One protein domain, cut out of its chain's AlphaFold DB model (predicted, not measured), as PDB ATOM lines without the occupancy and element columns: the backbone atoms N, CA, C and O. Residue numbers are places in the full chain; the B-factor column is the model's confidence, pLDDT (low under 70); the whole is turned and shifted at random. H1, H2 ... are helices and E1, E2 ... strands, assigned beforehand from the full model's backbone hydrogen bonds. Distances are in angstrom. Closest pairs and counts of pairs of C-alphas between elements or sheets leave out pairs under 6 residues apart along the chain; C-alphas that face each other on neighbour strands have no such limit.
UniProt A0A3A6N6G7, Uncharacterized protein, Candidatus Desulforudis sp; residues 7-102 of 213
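This is residues 7 to 102 of the 213 residues of an uncharacterized protein of Candidatus Desulforudis sp (UniProt A0A3A6N6G7). A small twisted sheet of four strands has H4 lying across one face, over E2, while H1, H2 and H3 gather away from E1, their centres in a triangle. Residues 16 to 27, a long stretch with no named element, loop round the outside from E1 to H1. The printed part has 96 residues, with elements in the order E1, H1, E2, H2, H3, E3, E4, H4; the sheet runs E1, E3, E4, E2, all antiparallel, and the class is mixed, helices and strands. The whole is compact, with a radius of gyration of the C-alphas of 12.4 A and spans of 36 by 29 by 22 A.

E1, residues 11 to 15, is an edge strand and the antiparallel neighbour of E3, residues 72 to 78; N 12 and O 77 are 2.8 A apart. H1, residues 28 to 40, is on the sheet; its Ile 37 and Ser 86 of E4, residues 82 to 86, are the closest C-alphas of the two, 6.0 A apart. E2, residues 42 to 44, is the other edge strand, antiparallel to E4, with N 43 and O 85 at 2.9 A. H2, residues 45 to 51, stands at the sheet's level, at a height of 3.0 A. With residues 29 to 33 alone H1 only just touches H2, with 3 pairs of C-alphas within 8 A, the closest Arg 29 and Leu 51 at 6.5 A. H3, residues 55 to 67, touches H2 at a steep tilt of 65 degrees, opposite ways, the closest C-alphas being Glu 49 and Ala 58 at 5.1 A. E2, H2, H3 and E3 make a split strand-helix-strand unit, two strands running the same way with E4 between them, its crossover right-handed. E3 and E4 form a hairpin, with N 74 and O 84 at 2.9 A. H4, residues 93 to 102, lies over E2 at a height of 7.8 A over the sheet, across the strands at 75 degrees on the local plane. There are three layers, helices on both faces of the sheet: H1 and H3 on one, H4 on the other. Every O i to N i+4 pair is within hydrogen-bond range in H1 and H3; H4 has 5 of 6, and H2 1 of 3 beside 3 of 4 O i to N i+3 pairs.

E1 begins at C-alpha 11 (59.760, -28.675, -15.716) and measures 12.5 A. H1 measures 18.1 A, E2 7.1 A, H2 10.5 A, H3 18.3 A, E3 19.4 A and E4 13.1 A. H4 measures 14.2 A and ends at C-alpha 102 (48.403, -40.741, -22.883).

The C-alphas farthest apart, Tyr 10 and Val 26, are 36.3 A apart. The printed part has no cut. The link from E1 to H1 is long. Mean pLDDT of the printed part is 92.6; residues 8 to 9 are under 70.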
ATOM      1  N   PHE A   7      52.811 -30.738 -22.045       79.06
ATOM      2  CA  PHE A   7      53.528 -32.011 -21.989       79.06
ATOM      3  C   PHE A   7      54.952 -31.904 -22.574       79.06
ATOM      4  O   PHE A   7      55.502 -32.895 -23.059       79.06
ATOM      5  N   SER A   8      55.539 -30.699 -22.556       68.88
ATOM      6  CA  SER A   8      56.882 -30.385 -23.066       68.88
ATOM      7  C   SER A   8      57.961 -30.321 -21.965       68.88
ATOM      8  O   SER A   8      57.667 -30.357 -20.772       68.88
ATOM      9  N   ARG A   9      59.240 -30.276 -22.367       66.94
ATOM     10  CA  ARG A   9      60.425 -30.642 -21.556       66.94
ATOM     11  C   ARG A   9      60.930 -29.604 -20.528       66.94
ATOM     12  O   ARG A   9      62.060 -29.724 -20.069       66.94
ATOM     13  N   TYR A  10      60.134 -28.623 -20.109       79.69
ATOM     14  CA  TYR A  10      60.617 -27.511 -19.265       79.69
ATOM     15  C   TYR A  10      60.007 -27.503 -17.861       79.69
ATOM     16  O   TYR A  10      59.341 -26.545 -17.468       79.69
ATOM     17  N   TYR A  11      60.240 -28.571 -17.094       86.81
ATOM     18  CA  TYR A  11      59.760 -28.675 -15.716       86.81
ATOM     19  C   TYR A  11      60.840 -29.145 -14.753       86.81
ATOM     20  O   TYR A  11      61.692 -29.966 -15.078       86.81
ATOM     21  N   THR A  12      60.727 -28.670 -13.521       89.38
ATOM     22  CA  THR A  12      61.332 -29.281 -12.341       89.38
ATOM     23  C   THR A  12      60.264 -30.067 -11.587       89.38
ATOM     24  O   THR A  12      59.082 -29.716 -11.635       89.38
ATOM     25  N   ILE A  13      60.664 -31.148 -10.918       92.12
ATOM     26  CA  ILE A  13      59.746 -32.028 -10.191       92.12
ATOM     27  C   ILE A  13      59.978 -31.869  -8.693       92.12
ATOM     28  O   ILE A  13      61.088 -32.042  -8.200       92.12
ATOM     29  N   ASP A  14      58.896 -31.613  -7.972       92.62
ATOM     30  CA  ASP A  14      58.826 -31.616  -6.518       92.62
ATOM     31  C   ASP A  14      57.872 -32.744  -6.095       92.62
ATOM     32  O   ASP A  14      56.657 -32.661  -6.288       92.62
ATOM     33  N   SER A  15      58.437 -33.851  -5.611       90.25
ATOM     34  CA  SER A  15      57.678 -35.040  -5.205       90.25
ATOM     35  C   SER A  15      57.569 -35.083  -3.693       90.25
ATOM     36  O   SER A  15      58.581 -35.049  -2.994       90.25
ATOM     37  N   ARG A  16      56.345 -35.209  -3.178       79.44
ATOM     38  CA  ARG A  16      56.150 -35.393  -1.739       79.44
ATOM     39  C   ARG A  16      56.324 -36.869  -1.383       79.44
ATOM     40  O   ARG A  16      55.689 -37.703  -2.031       79.44
ATOM     41  N   PRO A  17      57.134 -37.206  -0.366       80.56
ATOM     42  CA  PRO A  17      57.237 -38.581   0.094       80.56
ATOM     43  C   PRO A  17      55.869 -39.053   0.595       80.56
ATOM     44  O   PRO A  17      55.192 -38.350   1.347       80.56
ATOM     45  N   VAL A  18      55.459 -40.241   0.160       88.62
ATOM     46  CA  VAL A  18      54.222 -40.890   0.594       88.62
ATOM     47  C   VAL A  18      54.464 -42.390   0.690       88.62
ATOM     48  O   VAL A  18      55.161 -42.967  -0.144       88.62
ATOM     49  N   PHE A  19      53.889 -43.019   1.711       90.06
ATOM     50  CA  PHE A  19      53.810 -44.470   1.784       90.06
ATOM     51  C   PHE A  19      52.509 -44.906   1.118       90.06
ATOM     52  O   PHE A  19      51.426 -44.608   1.631       90.06
ATOM     53  N   LEU A  20      52.625 -45.538  -0.050       93.31
ATOM     54  CA  LEU A  20      51.456 -45.949  -0.812       93.31
ATOM     55  C   LEU A  20      50.789 -47.169  -0.182       93.31
ATOM     56  O   LEU A  20      51.457 -48.078   0.307       93.31
ATOM     57  N   ARG A  21      49.460 -47.168  -0.205       93.50
ATOM     58  CA  ARG A  21      48.603 -48.255   0.261       93.50
ATOM     59  C   ARG A  21      47.835 -48.829  -0.914       93.50
ATOM     60  O   ARG A  21      47.585 -48.129  -1.896       93.50
ATOM     61  N   GLU A  22      47.429 -50.083  -0.775       91.75
ATOM     62  CA  GLU A  22      46.453 -50.669  -1.680       91.75
ATOM     63  C   GLU A  22      45.165 -49.843  -1.652       91.75
ATOM     64  O   GLU A  22      44.742 -49.349  -0.602       91.75
ATOM     65  N   TRP A  23      44.594 -49.635  -2.832       92.31
ATOM     66  CA  TRP A  23      43.424 -48.799  -3.013       92.31
ATOM     67  C   TRP A  23      42.309 -49.619  -3.644       92.31
ATOM     68  O   TRP A  23      42.414 -50.030  -4.798       92.31
ATOM     69  N   GLU A  24      41.229 -49.804  -2.892       93.62
ATOM     70  CA  GLU A  24      39.965 -50.337  -3.388       93.62
ATOM     71  C   GLU A  24      39.008 -49.165  -3.667       93.62
ATOM     72  O   GLU A  24      38.606 -48.455  -2.736       93.62
ATOM     73  N   PRO A  25      38.663 -48.888  -4.937       92.69
ATOM     74  CA  PRO A  25      37.751 -47.807  -5.281       92.69
ATOM     75  C   PRO A  25      36.345 -48.038  -4.736       92.69
ATOM     76  O   PRO A  25      35.727 -49.064  -5.006       92.69
ATOM     77  N   VAL A  26      35.786 -47.037  -4.055       92.88
ATOM     78  CA  VAL A  26      34.421 -47.136  -3.496       92.88
ATOM     79  C   VAL A  26      33.350 -46.502  -4.384       92.88
ATOM     80  O   VAL A  26      32.159 -46.621  -4.111       92.88
ATOM     81  N   THR A  27      33.746 -45.801  -5.452       93.25
ATOM     82  CA  THR A  27      32.811 -45.191  -6.409       93.25
ATOM     83  C   THR A  27      33.220 -45.473  -7.855       93.25
ATOM     84  O   THR A  27      34.412 -45.620  -8.125       93.25
ATOM     85  N   PRO A  28      32.284 -45.443  -8.825       93.19
ATOM     86  CA  PRO A  28      32.620 -45.596 -10.246       93.19
ATOM     87  C   PRO A  28      33.649 -44.573 -10.748       93.19
ATOM     88  O   PRO A  28      34.522 -44.897 -11.545       93.19
ATOM     89  N   ARG A  29      33.599 -43.333 -10.238       93.19
ATOM     90  CA  ARG A  29      34.574 -42.282 -10.585       93.19
ATOM     91  C   ARG A  29      35.964 -42.578 -10.034       93.19
ATOM     92  O   ARG A  29      36.955 -42.278 -10.687       93.19
ATOM     93  N   GLU A  30      36.034 -43.148  -8.836       95.19
ATOM     94  CA  GLU A  30      37.291 -43.633  -8.271       95.19
ATOM     95  C   GLU A  30      37.831 -44.827  -9.056       95.19
ATOM     96  O   GLU A  30      39.023 -44.848  -9.340       95.19
ATOM     97  N   ALA A  31      36.969 -45.762  -9.462       95.06
ATOM     98  CA  ALA A  31      37.369 -46.913 -10.265       95.06
ATOM     99  C   ALA A  31      37.935 -46.467 -11.616       95.06
ATOM    100  O   ALA A  31      39.018 -46.891 -12.003       95.06
ATOM    101  N   LEU A  32      37.269 -45.517 -12.278       94.88
ATOM    102  CA  LEU A  32      37.755 -44.919 -13.517       94.88
ATOM    103  C   LEU A  32      39.069 -44.148 -13.316       94.88
ATOM    104  O   LEU A  32      39.971 -44.218 -14.148       94.88
ATOM    105  N   LEU A  33      39.204 -43.415 -12.207       96.31
ATOM    106  CA  LEU A  33      40.456 -42.742 -11.875       96.31
ATOM    107  C   LEU A  33      41.600 -43.745 -11.685       96.31
ATOM    108  O   LEU A  33      42.694 -43.518 -12.202       96.31
ATOM    109  N   GLN A  34      41.346 -44.842 -10.969       96.38
ATOM    110  CA  GLN A  34      42.316 -45.914 -10.788       96.38
ATOM    111  C   GLN A  34      42.675 -46.556 -12.123       96.38
ATOM    112  O   GLN A  34      43.856 -46.683 -12.413       96.38
ATOM    113  N   GLU A  35      41.686 -46.886 -12.956       96.12
ATOM    114  CA  GLU A  35      41.887 -47.441 -14.297       96.12
ATOM    115  C   GLU A  35      42.834 -46.556 -15.118       96.12
ATOM    116  O   GLU A  35      43.861 -47.025 -15.603       96.12
ATOM    117  N   ILE A  36      42.550 -45.252 -15.213       96.81
ATOM    118  CA  ILE A  36      43.367 -44.312 -15.993       96.81
ATOM    119  C   ILE A  36      44.805 -44.265 -15.472       96.81
ATOM    120  O   ILE A  36      45.743 -44.318 -16.271       96.81
ATOM    121  N   ILE A  37      44.999 -44.148 -14.154       96.62
ATOM    122  CA  ILE A  37      46.344 -44.028 -13.576       96.62
ATOM    123  C   ILE A  37      47.100 -45.356 -13.679       96.62
ATOM    124  O   ILE A  37      48.275 -45.333 -14.028       96.62
ATOM    125  N   SER A  38      46.454 -46.497 -13.444       95.62
ATOM    126  CA  SER A  38      47.066 -47.821 -13.604       95.62
ATOM    127  C   SER A  38      47.491 -48.072 -15.049       95.62
ATOM    128  O   SER A  38      48.598 -48.542 -15.296       95.62
ATOM    129  N   SER A  39      46.649 -47.699 -16.013       95.75
ATOM    130  CA  SER A  39      46.932 -47.877 -17.436       95.75
ATOM    131  C   SER A  39      47.995 -46.924 -17.976       95.75
ATOM    132  O   SER A  39      48.824 -47.299 -18.806       95.75
ATOM    133  N   CYS A  40      47.968 -45.663 -17.543       96.69
ATOM    134  CA  CYS A  40      48.851 -44.631 -18.084       96.69
ATOM    135  C   CYS A  40      50.112 -44.430 -17.239       96.69
ATOM    136  O   CYS A  40      51.055 -43.813 -17.708       96.69
ATOM    137  N   GLY A  41      50.142 -44.915 -15.999       95.69
ATOM    138  CA  GLY A  41      51.196 -44.696 -15.003       95.69
ATOM    139  C   GLY A  41      51.005 -43.417 -14.179       95.69
ATOM    140  O   GLY A  41      51.153 -43.432 -12.955       95.69
ATOM    141  N   ALA A  42      50.651 -42.305 -14.827       97.12
ATOM    142  CA  ALA A  42      50.406 -41.024 -14.173       97.12
ATOM    143  C   ALA A  42      49.420 -40.164 -14.967       97.12
ATOM    144  O   ALA A  42      49.285 -40.305 -16.181       97.12
ATOM    145  N   ALA A  43      48.764 -39.224 -14.289       97.38
ATOM    146  CA  ALA A  43      47.856 -38.278 -14.925       97.38
ATOM    147  C   ALA A  43      47.923 -36.893 -14.270       97.38
ATOM    148  O   ALA A  43      48.111 -36.746 -13.059       97.38
ATOM    149  N   ALA A  44      47.747 -35.850 -15.083       95.75
ATOM    150  CA  ALA A  44      47.710 -34.484 -14.584       95.75
ATOM    151  C   ALA A  44      46.398 -34.234 -13.825       95.75
ATOM    152  O   ALA A  44      45.335 -34.706 -14.225       95.75
ATOM    153  N   GLY A  45      46.448 -33.435 -12.761       95.56
ATOM    154  CA  GLY A  45      45.283 -33.122 -11.933       95.56
ATOM    155  C   GLY A  45      44.132 -32.547 -12.753       95.56
ATOM    156  O   GLY A  45      43.012 -33.026 -12.641       95.56
ATOM    157  N   PHE A  46      44.412 -31.616 -13.670       92.88
ATOM    158  CA  PHE A  46      43.386 -31.042 -14.546       92.88
ATOM    159  C   PHE A  46      42.776 -32.058 -15.530       92.88
ATOM    160  O   PHE A  46      41.664 -31.846 -16.005       92.88
ATOM    161  N   THR A  47      43.492 -33.140 -15.859       94.38
ATOM    162  CA  THR A  47      42.962 -34.257 -16.653       94.38
ATOM    163  C   THR A  47      41.944 -35.035 -15.827       94.38
ATOM    164  O   THR A  47      40.819 -35.237 -16.266       94.38
ATOM    165  N   LEU A  48      42.323 -35.412 -14.604       95.75
ATOM    166  CA  LEU A  48      41.489 -36.192 -13.687       95.75
ATOM    167  C   LEU A  48      40.292 -35.393 -13.157       95.75
ATOM    168  O   LEU A  48      39.232 -35.951 -12.900       95.75
ATOM    169  N   GLU A  49      40.427 -34.072 -13.035       94.81
ATOM    170  CA  GLU A  49      39.339 -33.177 -12.634       94.81
ATOM    171  C   GLU A  49      38.121 -33.272 -13.561       94.81
ATOM    172  O   GLU A  49      37.000 -33.084 -13.091       94.81
ATOM    173  N   LYS A  50      38.319 -33.629 -14.839       90.75
ATOM    174  CA  LYS A  50      37.241 -33.795 -15.826       90.75
ATOM    175  C   LYS A  50      36.298 -34.964 -15.521       90.75
ATOM    176  O   LYS A  50      35.199 -34.998 -16.060       90.75
ATOM    177  N   LEU A  51      36.687 -35.898 -14.646       91.31
ATOM    178  CA  LEU A  51      35.837 -37.031 -14.256       91.31
ATOM    179  C   LEU A  51      34.678 -36.616 -13.327       91.31
ATOM    180  O   LEU A  51      33.769 -37.406 -13.058       91.31
ATOM    181  N   TRP A  52      34.695 -35.378 -12.821       92.12
ATOM    182  CA  TRP A  52      33.620 -34.814 -12.010       92.12
ATOM    183  C   TRP A  52      32.963 -33.618 -12.710       92.12
ATOM    184  O   TRP A  52      33.654 -32.827 -13.349       92.12
ATOM    185  N   PRO A  53      31.654 -33.392 -12.482       89.12
ATOM    186  CA  PRO A  53      30.982 -32.171 -12.934       89.12
ATOM    187  C   PRO A  53      31.542 -30.891 -12.289       89.12
ATOM    188  O   PRO A  53      31.522 -29.824 -12.891       89.12
ATOM    189  N   ASP A  54      32.041 -30.995 -11.051       93.38
ATOM    190  CA  ASP A  54      32.615 -29.881 -10.294       93.38
ATOM    191  C   ASP A  54      34.108 -30.119 -10.030       93.38
ATOM    192  O   ASP A  54      34.498 -30.944  -9.193       93.38
ATOM    193  N   ALA A  55      34.950 -29.333 -10.704       91.75
ATOM    194  CA  ALA A  55      36.403 -29.398 -10.577       91.75
ATOM    195  C   ALA A  55      36.901 -29.130  -9.143       91.75
ATOM    196  O   ALA A  55      37.920 -29.682  -8.722       91.75
ATOM    197  N   ARG A  56      36.191 -28.323  -8.337       94.00
ATOM    198  CA  ARG A  56      36.575 -28.081  -6.932       94.00
ATOM    199  C   ARG A  56      36.367 -29.335  -6.090       94.00
ATOM    200  O   ARG A  56      37.213 -29.641  -5.245       94.00
ATOM    201  N   LYS A  57      35.274 -30.072  -6.325       94.50
ATOM    202  CA  LYS A  57      35.028 -31.368  -5.670       94.50
ATOM    203  C   LYS A  57      36.075 -32.395  -6.090       94.50
ATOM    204  O   LYS A  57      36.633 -33.049  -5.208       94.50
ATOM    205  N   ALA A  58      36.413 -32.461  -7.379       95.56
ATOM    206  CA  ALA A  58      37.485 -33.331  -7.861       95.56
ATOM    207  C   ALA A  58      38.816 -33.048  -7.158       95.56
ATOM    208  O   ALA A  58      39.398 -33.951  -6.567       95.56
ATOM    209  N   ARG A  59      39.264 -31.785  -7.123       96.00
ATOM    210  CA  ARG A  59      40.515 -31.396  -6.441       96.00
ATOM    211  C   ARG A  59      40.548 -31.836  -4.986       96.00
ATOM    212  O   ARG A  59      41.545 -32.400  -4.537       96.00
ATOM    213  N   LYS A  60      39.460 -31.593  -4.244       96.31
ATOM    214  CA  LYS A  60      39.346 -32.031  -2.846       96.31
ATOM    215  C   LYS A  60      39.470 -33.549  -2.734       96.31
ATOM    216  O   LYS A  60      40.191 -34.022  -1.858       96.31
ATOM    217  N   LYS A  61      38.818 -34.300  -3.626       96.62
ATOM    218  CA  LYS A  61      38.863 -35.765  -3.631       96.62
ATOM    219  C   LYS A  61      40.254 -36.306  -3.970       96.62
ATOM    220  O   LYS A  61      40.750 -37.144  -3.228       96.62
ATOM    221  N   LEU A  62      40.914 -35.786  -5.006       97.06
ATOM    222  CA  LEU A  62      42.279 -36.176  -5.386       97.06
ATOM    223  C   LEU A  62      43.276 -35.949  -4.241       97.06
ATOM    224  O   LEU A  62      44.076 -36.824  -3.913       97.06
ATOM    225  N   LEU A  63      43.192 -34.792  -3.580       96.44
ATOM    226  CA  LEU A  63      44.029 -34.494  -2.418       96.44
ATOM    227  C   LEU A  63      43.699 -35.386  -1.216       96.44
ATOM    228  O   LEU A  63      44.607 -35.743  -0.471       96.44
ATOM    229  N   ALA A  64      42.429 -35.747  -1.015       96.12
ATOM    230  CA  ALA A  64      42.036 -36.684   0.033       96.12
ATOM    231  C   ALA A  64      42.612 -38.086  -0.220       96.12
ATOM    232  O   ALA A  64      43.182 -38.666   0.699       96.12
ATOM    233  N   LEU A  65      42.547 -38.586  -1.461       96.38
ATOM    234  CA  LEU A  65      43.154 -39.865  -1.852       96.38
ATOM    235  C   LEU A  65      44.675 -39.854  -1.644       96.38
ATOM    236  O   LEU A  65      45.227 -40.799  -1.088       96.38
ATOM    237  N   HIS A  66      45.349 -38.758  -2.005       96.06
ATOM    238  CA  HIS A  66      46.777 -38.596  -1.733       96.06
ATOM    239  C   HIS A  66      47.098 -38.626  -0.229       96.06
ATOM    240  O   HIS A  66      47.981 -39.365   0.196       96.06
ATOM    241  N   ARG A  67      46.364 -37.865   0.596       95.25
ATOM    242  CA  ARG A  67      46.567 -37.842   2.059       95.25
ATOM    243  C   ARG A  67      46.297 -39.194   2.717       95.25
ATOM    244  O   ARG A  67      46.937 -39.511   3.712       95.25
ATOM    245  N   ALA A  68      45.363 -39.968   2.171       95.00
ATOM    246  CA  ALA A  68      45.081 -41.329   2.613       95.00
ATOM    247  C   ALA A  68      46.166 -42.342   2.193       95.00
ATOM    248  O   ALA A  68      46.150 -43.476   2.664       95.00
ATOM    249  N   GLY A  69      47.119 -41.936   1.345       95.88
ATOM    250  CA  GLY A  69      48.198 -42.787   0.852       95.88
ATOM    251  C   GLY A  69      47.824 -43.622  -0.372       95.88
ATOM    252  O   GLY A  69      48.565 -44.527  -0.718       95.88
ATOM    253  N   PHE A  70      46.709 -43.348  -1.050       96.62
ATOM    254  CA  PHE A  70      46.314 -44.109  -2.244       96.62
ATOM    255  C   PHE A  70      46.965 -43.594  -3.530       96.62
ATOM    256  O   PHE A  70      47.085 -44.327  -4.502       96.62
ATOM    257  N   LEU A  71      47.386 -42.327  -3.542       97.12
ATOM    258  CA  LEU A  71      48.033 -41.692  -4.688       97.12
ATOM    259  C   LEU A  71      49.296 -40.958  -4.247       97.12
ATOM    260  O   LEU A  71      49.318 -40.288  -3.210       97.12
ATOM    261  N   ALA A  72      50.324 -40.994  -5.085       97.00
ATOM    262  CA  ALA A  72      51.420 -40.047  -4.997       97.00
ATOM    263  C   ALA A  72      51.016 -38.715  -5.635       97.00
ATOM    264  O   ALA A  72      50.195 -38.669  -6.552       97.00
ATOM    265  N   LEU A  73      51.588 -37.628  -5.119       97.12
ATOM    266  CA  LEU A  73      51.414 -36.283  -5.652       97.12
ATOM    267  C   LEU A  73      52.785 -35.698  -5.979       97.12
ATOM    268  O   LEU A  73      53.620 -35.483  -5.095       97.12
ATOM    269  N   HIS A  74      52.965 -35.379  -7.253       96.38
ATOM    270  CA  HIS A  74      54.123 -34.677  -7.779       96.38
ATOM    271  C   HIS A  74      53.686 -33.297  -8.257       96.38
ATOM    272  O   HIS A  74      52.625 -33.135  -8.863       96.38
ATOM    273  N   LYS A  75      54.502 -32.288  -7.990       95.06
ATOM    274  CA  LYS A  75      54.334 -30.935  -8.506       95.06
ATOM    275  C   LYS A  75      55.363 -30.691  -9.591       95.06
ATOM    276  O   LYS A  75      56.561 -30.724  -9.323       95.06
ATOM    277  N   LEU A  76      54.895 -30.422 -10.799       94.06
ATOM    278  CA  LEU A  76      55.745 -29.992 -11.901       94.06
ATOM    279  C   LEU A  76      55.732 -28.463 -11.907       94.06
ATOM    280  O   LEU A  76      54.665 -27.861 -12.036       94.06
ATOM    281  N   LYS A  77      56.901 -27.840 -11.738       91.31
ATOM    282  CA  LYS A  77      57.091 -26.379 -11.727       91.31
ATOM    283  C   LYS A  77      57.883 -25.972 -12.968       91.31
ATOM    284  O   LYS A  77      58.977 -26.488 -13.186       91.31
ATOM    285  N   GLY A  78      57.330 -25.086 -13.787       84.88
ATOM    286  CA  GLY A  78      57.866 -24.741 -15.107       84.88
ATOM    287  C   GLY A  78      56.961 -23.743 -15.822       84.88
ATOM    288  O   GLY A  78      56.428 -22.850 -15.168       84.88
ATOM    289  N   GLU A  79      56.731 -23.929 -17.128       75.06
ATOM    290  CA  GLU A  79      55.838 -23.061 -17.926       75.06
ATOM    291  C   GLU A  79      54.430 -22.933 -17.311       75.06
ATOM    292  O   GLU A  79      53.821 -21.862 -17.347       75.06
ATOM    293  N   LYS A  80      53.922 -24.010 -16.698       81.00
ATOM    294  CA  LYS A  80      52.677 -24.005 -15.924       81.00
ATOM    295  C   LYS A  80      52.771 -24.948 -14.731       81.00
ATOM    296  O   LYS A  80      52.994 -26.140 -14.915       81.00
ATOM    297  N   GLU A  81      52.544 -24.454 -13.514       89.31
ATOM    298  CA  GLU A  81      52.497 -25.354 -12.355       89.31
ATOM    299  C   GLU A  81      51.340 -26.350 -12.512       89.31
ATOM    300  O   GLU A  81      50.190 -25.967 -12.759       89.31
ATOM    301  N   MET A  82      51.646 -27.639 -12.370       91.50
ATOM    302  CA  MET A  82      50.641 -28.692 -12.404       91.50
ATOM    303  C   MET A  82      50.881 -29.734 -11.319       91.50
ATOM    304  O   MET A  82      52.009 -30.133 -11.032       91.50
ATOM    305  N   ASN A  83      49.776 -30.203 -10.750       95.44
ATOM    306  CA  ASN A  83      49.765 -31.402  -9.929       95.44
ATOM    307  C   ASN A  83      49.693 -32.622 -10.845       95.44
ATOM    308  O   ASN A  83      48.905 -32.635 -11.793       95.44
ATOM    309  N   VAL A  84      50.466 -33.648 -10.531       96.94
ATOM    310  CA  VAL A  84      50.463 -34.950 -11.192       96.94
ATOM    311  C   VAL A  84      50.220 -36.013 -10.134       96.94
ATOM    312  O   VAL A  84      50.870 -36.013  -9.089       96.94
ATOM    313  N   PHE A  85      49.275 -36.901 -10.418       97.62
ATOM    314  CA  PHE A  85      48.927 -38.024  -9.560       97.62
ATOM    315  C   PHE A  85      49.376 -39.327 -10.214       97.62
ATOM    316  O   PHE A  85      49.243 -39.489 -11.429       97.62
ATOM    317  N   SER A  86      49.920 -40.240  -9.416       97.00
ATOM    318  CA  SER A  86      50.415 -41.539  -9.878       97.00
ATOM    319  C   SER A  86      50.252 -42.603  -8.786       97.00
ATOM    320  O   SER A  86      49.978 -42.278  -7.625       97.00
ATOM    321  N   LEU A  87      50.457 -43.870  -9.152       94.81
ATOM    322  CA  LEU A  87      50.586 -44.995  -8.214       94.81
ATOM    323  C   LEU A  87      52.056 -45.310  -7.880       94.81
ATOM    324  O   LEU A  87      52.368 -46.385  -7.379       94.81
ATOM    325  N   SER A  88      52.976 -44.384  -8.164       93.56
ATOM    326  CA  SER A  88      54.404 -44.538  -7.888       93.56
ATOM    327  C   SER A  88      54.902 -43.374  -7.034       93.56
ATOM    328  O   SER A  88      54.677 -42.219  -7.379       93.56
ATOM    329  N   PRO A  89      55.670 -43.614  -5.957       92.06
ATOM    330  CA  PRO A  89      56.241 -42.522  -5.167       92.06
ATOM    331  C   PRO A  89      57.314 -41.738  -5.942       92.06
ATOM    332  O   PRO A  89      57.731 -40.662  -5.512       92.06
ATOM    333  N   LYS A  90      57.776 -42.266  -7.083       91.38
ATOM    334  CA  LYS A  90      58.774 -41.648  -7.959       91.38
ATOM    335  C   LYS A  90      58.149 -41.272  -9.296       91.38
ATOM    336  O   LYS A  90      57.417 -42.064  -9.887       91.38
ATOM    337  N   PHE A  91      58.526 -40.105  -9.801       92.81
ATOM    338  CA  PHE A  91      58.120 -39.618 -11.113       92.81
ATOM    339  C   PHE A  91      59.355 -39.153 -11.879       92.81
ATOM    340  O   PHE A  91      60.107 -38.307 -11.396       92.81
ATOM    341  N   SER A  92      59.577 -39.737 -13.056       92.19
ATOM    342  CA  SER A  92      60.629 -39.311 -13.982       92.19
ATOM    343  C   SER A  92      60.019 -38.383 -15.020       92.19
ATOM    344  O   SER A  92      58.947 -38.683 -15.539       92.19
ATOM    345  N   LEU A  93      60.680 -37.265 -15.322       90.69
ATOM    346  CA  LEU A  93      60.076 -36.208 -16.132       90.69
ATOM    347  C   LEU A  93      59.729 -36.679 -17.542       90.69
ATOM    348  O   LEU A  93      58.594 -36.530 -17.973       90.69
ATOM    349  N   GLU A  94      60.699 -37.223 -18.268       89.94
ATOM    350  CA  GLU A  94      60.540 -37.490 -19.698       89.94
ATOM    351  C   GLU A  94      59.534 -38.627 -19.972       89.94
ATOM    352  O   GLU A  94      58.550 -38.366 -20.672       89.94
ATOM    353  N   PRO A  95      59.629 -39.806 -19.322       91.94
ATOM    354  CA  PRO A  95      58.564 -40.808 -19.371       91.94
ATOM    355  C   PRO A  95      57.244 -40.276 -18.807       91.94
ATOM    356  O   PRO A  95      56.180 -40.519 -19.366       91.94
ATOM    357  N   GLY A  96      57.305 -39.504 -17.723       93.81
ATOM    358  CA  GLY A  96      56.136 -38.966 -17.046       93.81
ATOM    359  C   GLY A  96      55.305 -38.044 -17.929       93.81
ATOM    360  O   GLY A  96      54.094 -38.209 -18.008       93.81
ATOM    361  N   LEU A  97      55.925 -37.116 -18.662       93.06
ATOM    362  CA  LEU A  97      55.219 -36.234 -19.601       93.06
ATOM    363  C   LEU A  97      54.500 -37.024 -20.699       93.06
ATOM    364  O   LEU A  97      53.399 -36.643 -21.102       93.06
ATOM    365  N   ARG A  98      55.082 -38.145 -21.145       94.31
ATOM    366  CA  ARG A  98      54.416 -39.063 -22.073       94.31
ATOM    367  C   ARG A  98      53.187 -39.706 -21.417       94.31
ATOM    368  O   ARG A  98      52.094 -39.648 -21.973       94.31
ATOM    369  N   GLN A  99      53.326 -40.210 -20.195       95.81
ATOM    370  CA  GLN A  99      52.201 -40.752 -19.419       95.81
ATOM    371  C   GLN A  99      51.053 -39.736 -19.273       95.81
ATOM    372  O   GLN A  99      49.892 -40.089 -19.473       95.81
ATOM    373  N   LEU A 100      51.362 -38.453 -19.027       95.50
ATOM    374  CA  LEU A 100      50.343 -37.399 -18.934       95.50
ATOM    375  C   LEU A 100      49.583 -37.197 -20.250       95.50
ATOM    376  O   LEU A 100      48.366 -36.999 -20.221       95.50
ATOM    377  N   ALA A 101      50.283 -37.241 -21.387       95.38
ATOM    378  CA  ALA A 101      49.679 -37.105 -22.708       95.38
ATOM    379  C   ALA A 101      48.757 -38.297 -23.027       95.38
ATOM    380  O   ALA A 101      47.610 -38.090 -23.432       95.38
ATOM    381  N   ALA A 102      49.211 -39.526 -22.752       96.62
ATOM    382  CA  ALA A 102      48.403 -40.741 -22.883       96.62
ATOM    383  C   ALA A 102      47.150 -40.694 -21.993       96.62
ATOM    384  O   ALA A 102      46.042 -40.942 -22.471       96.62
TER     385      ALA A 102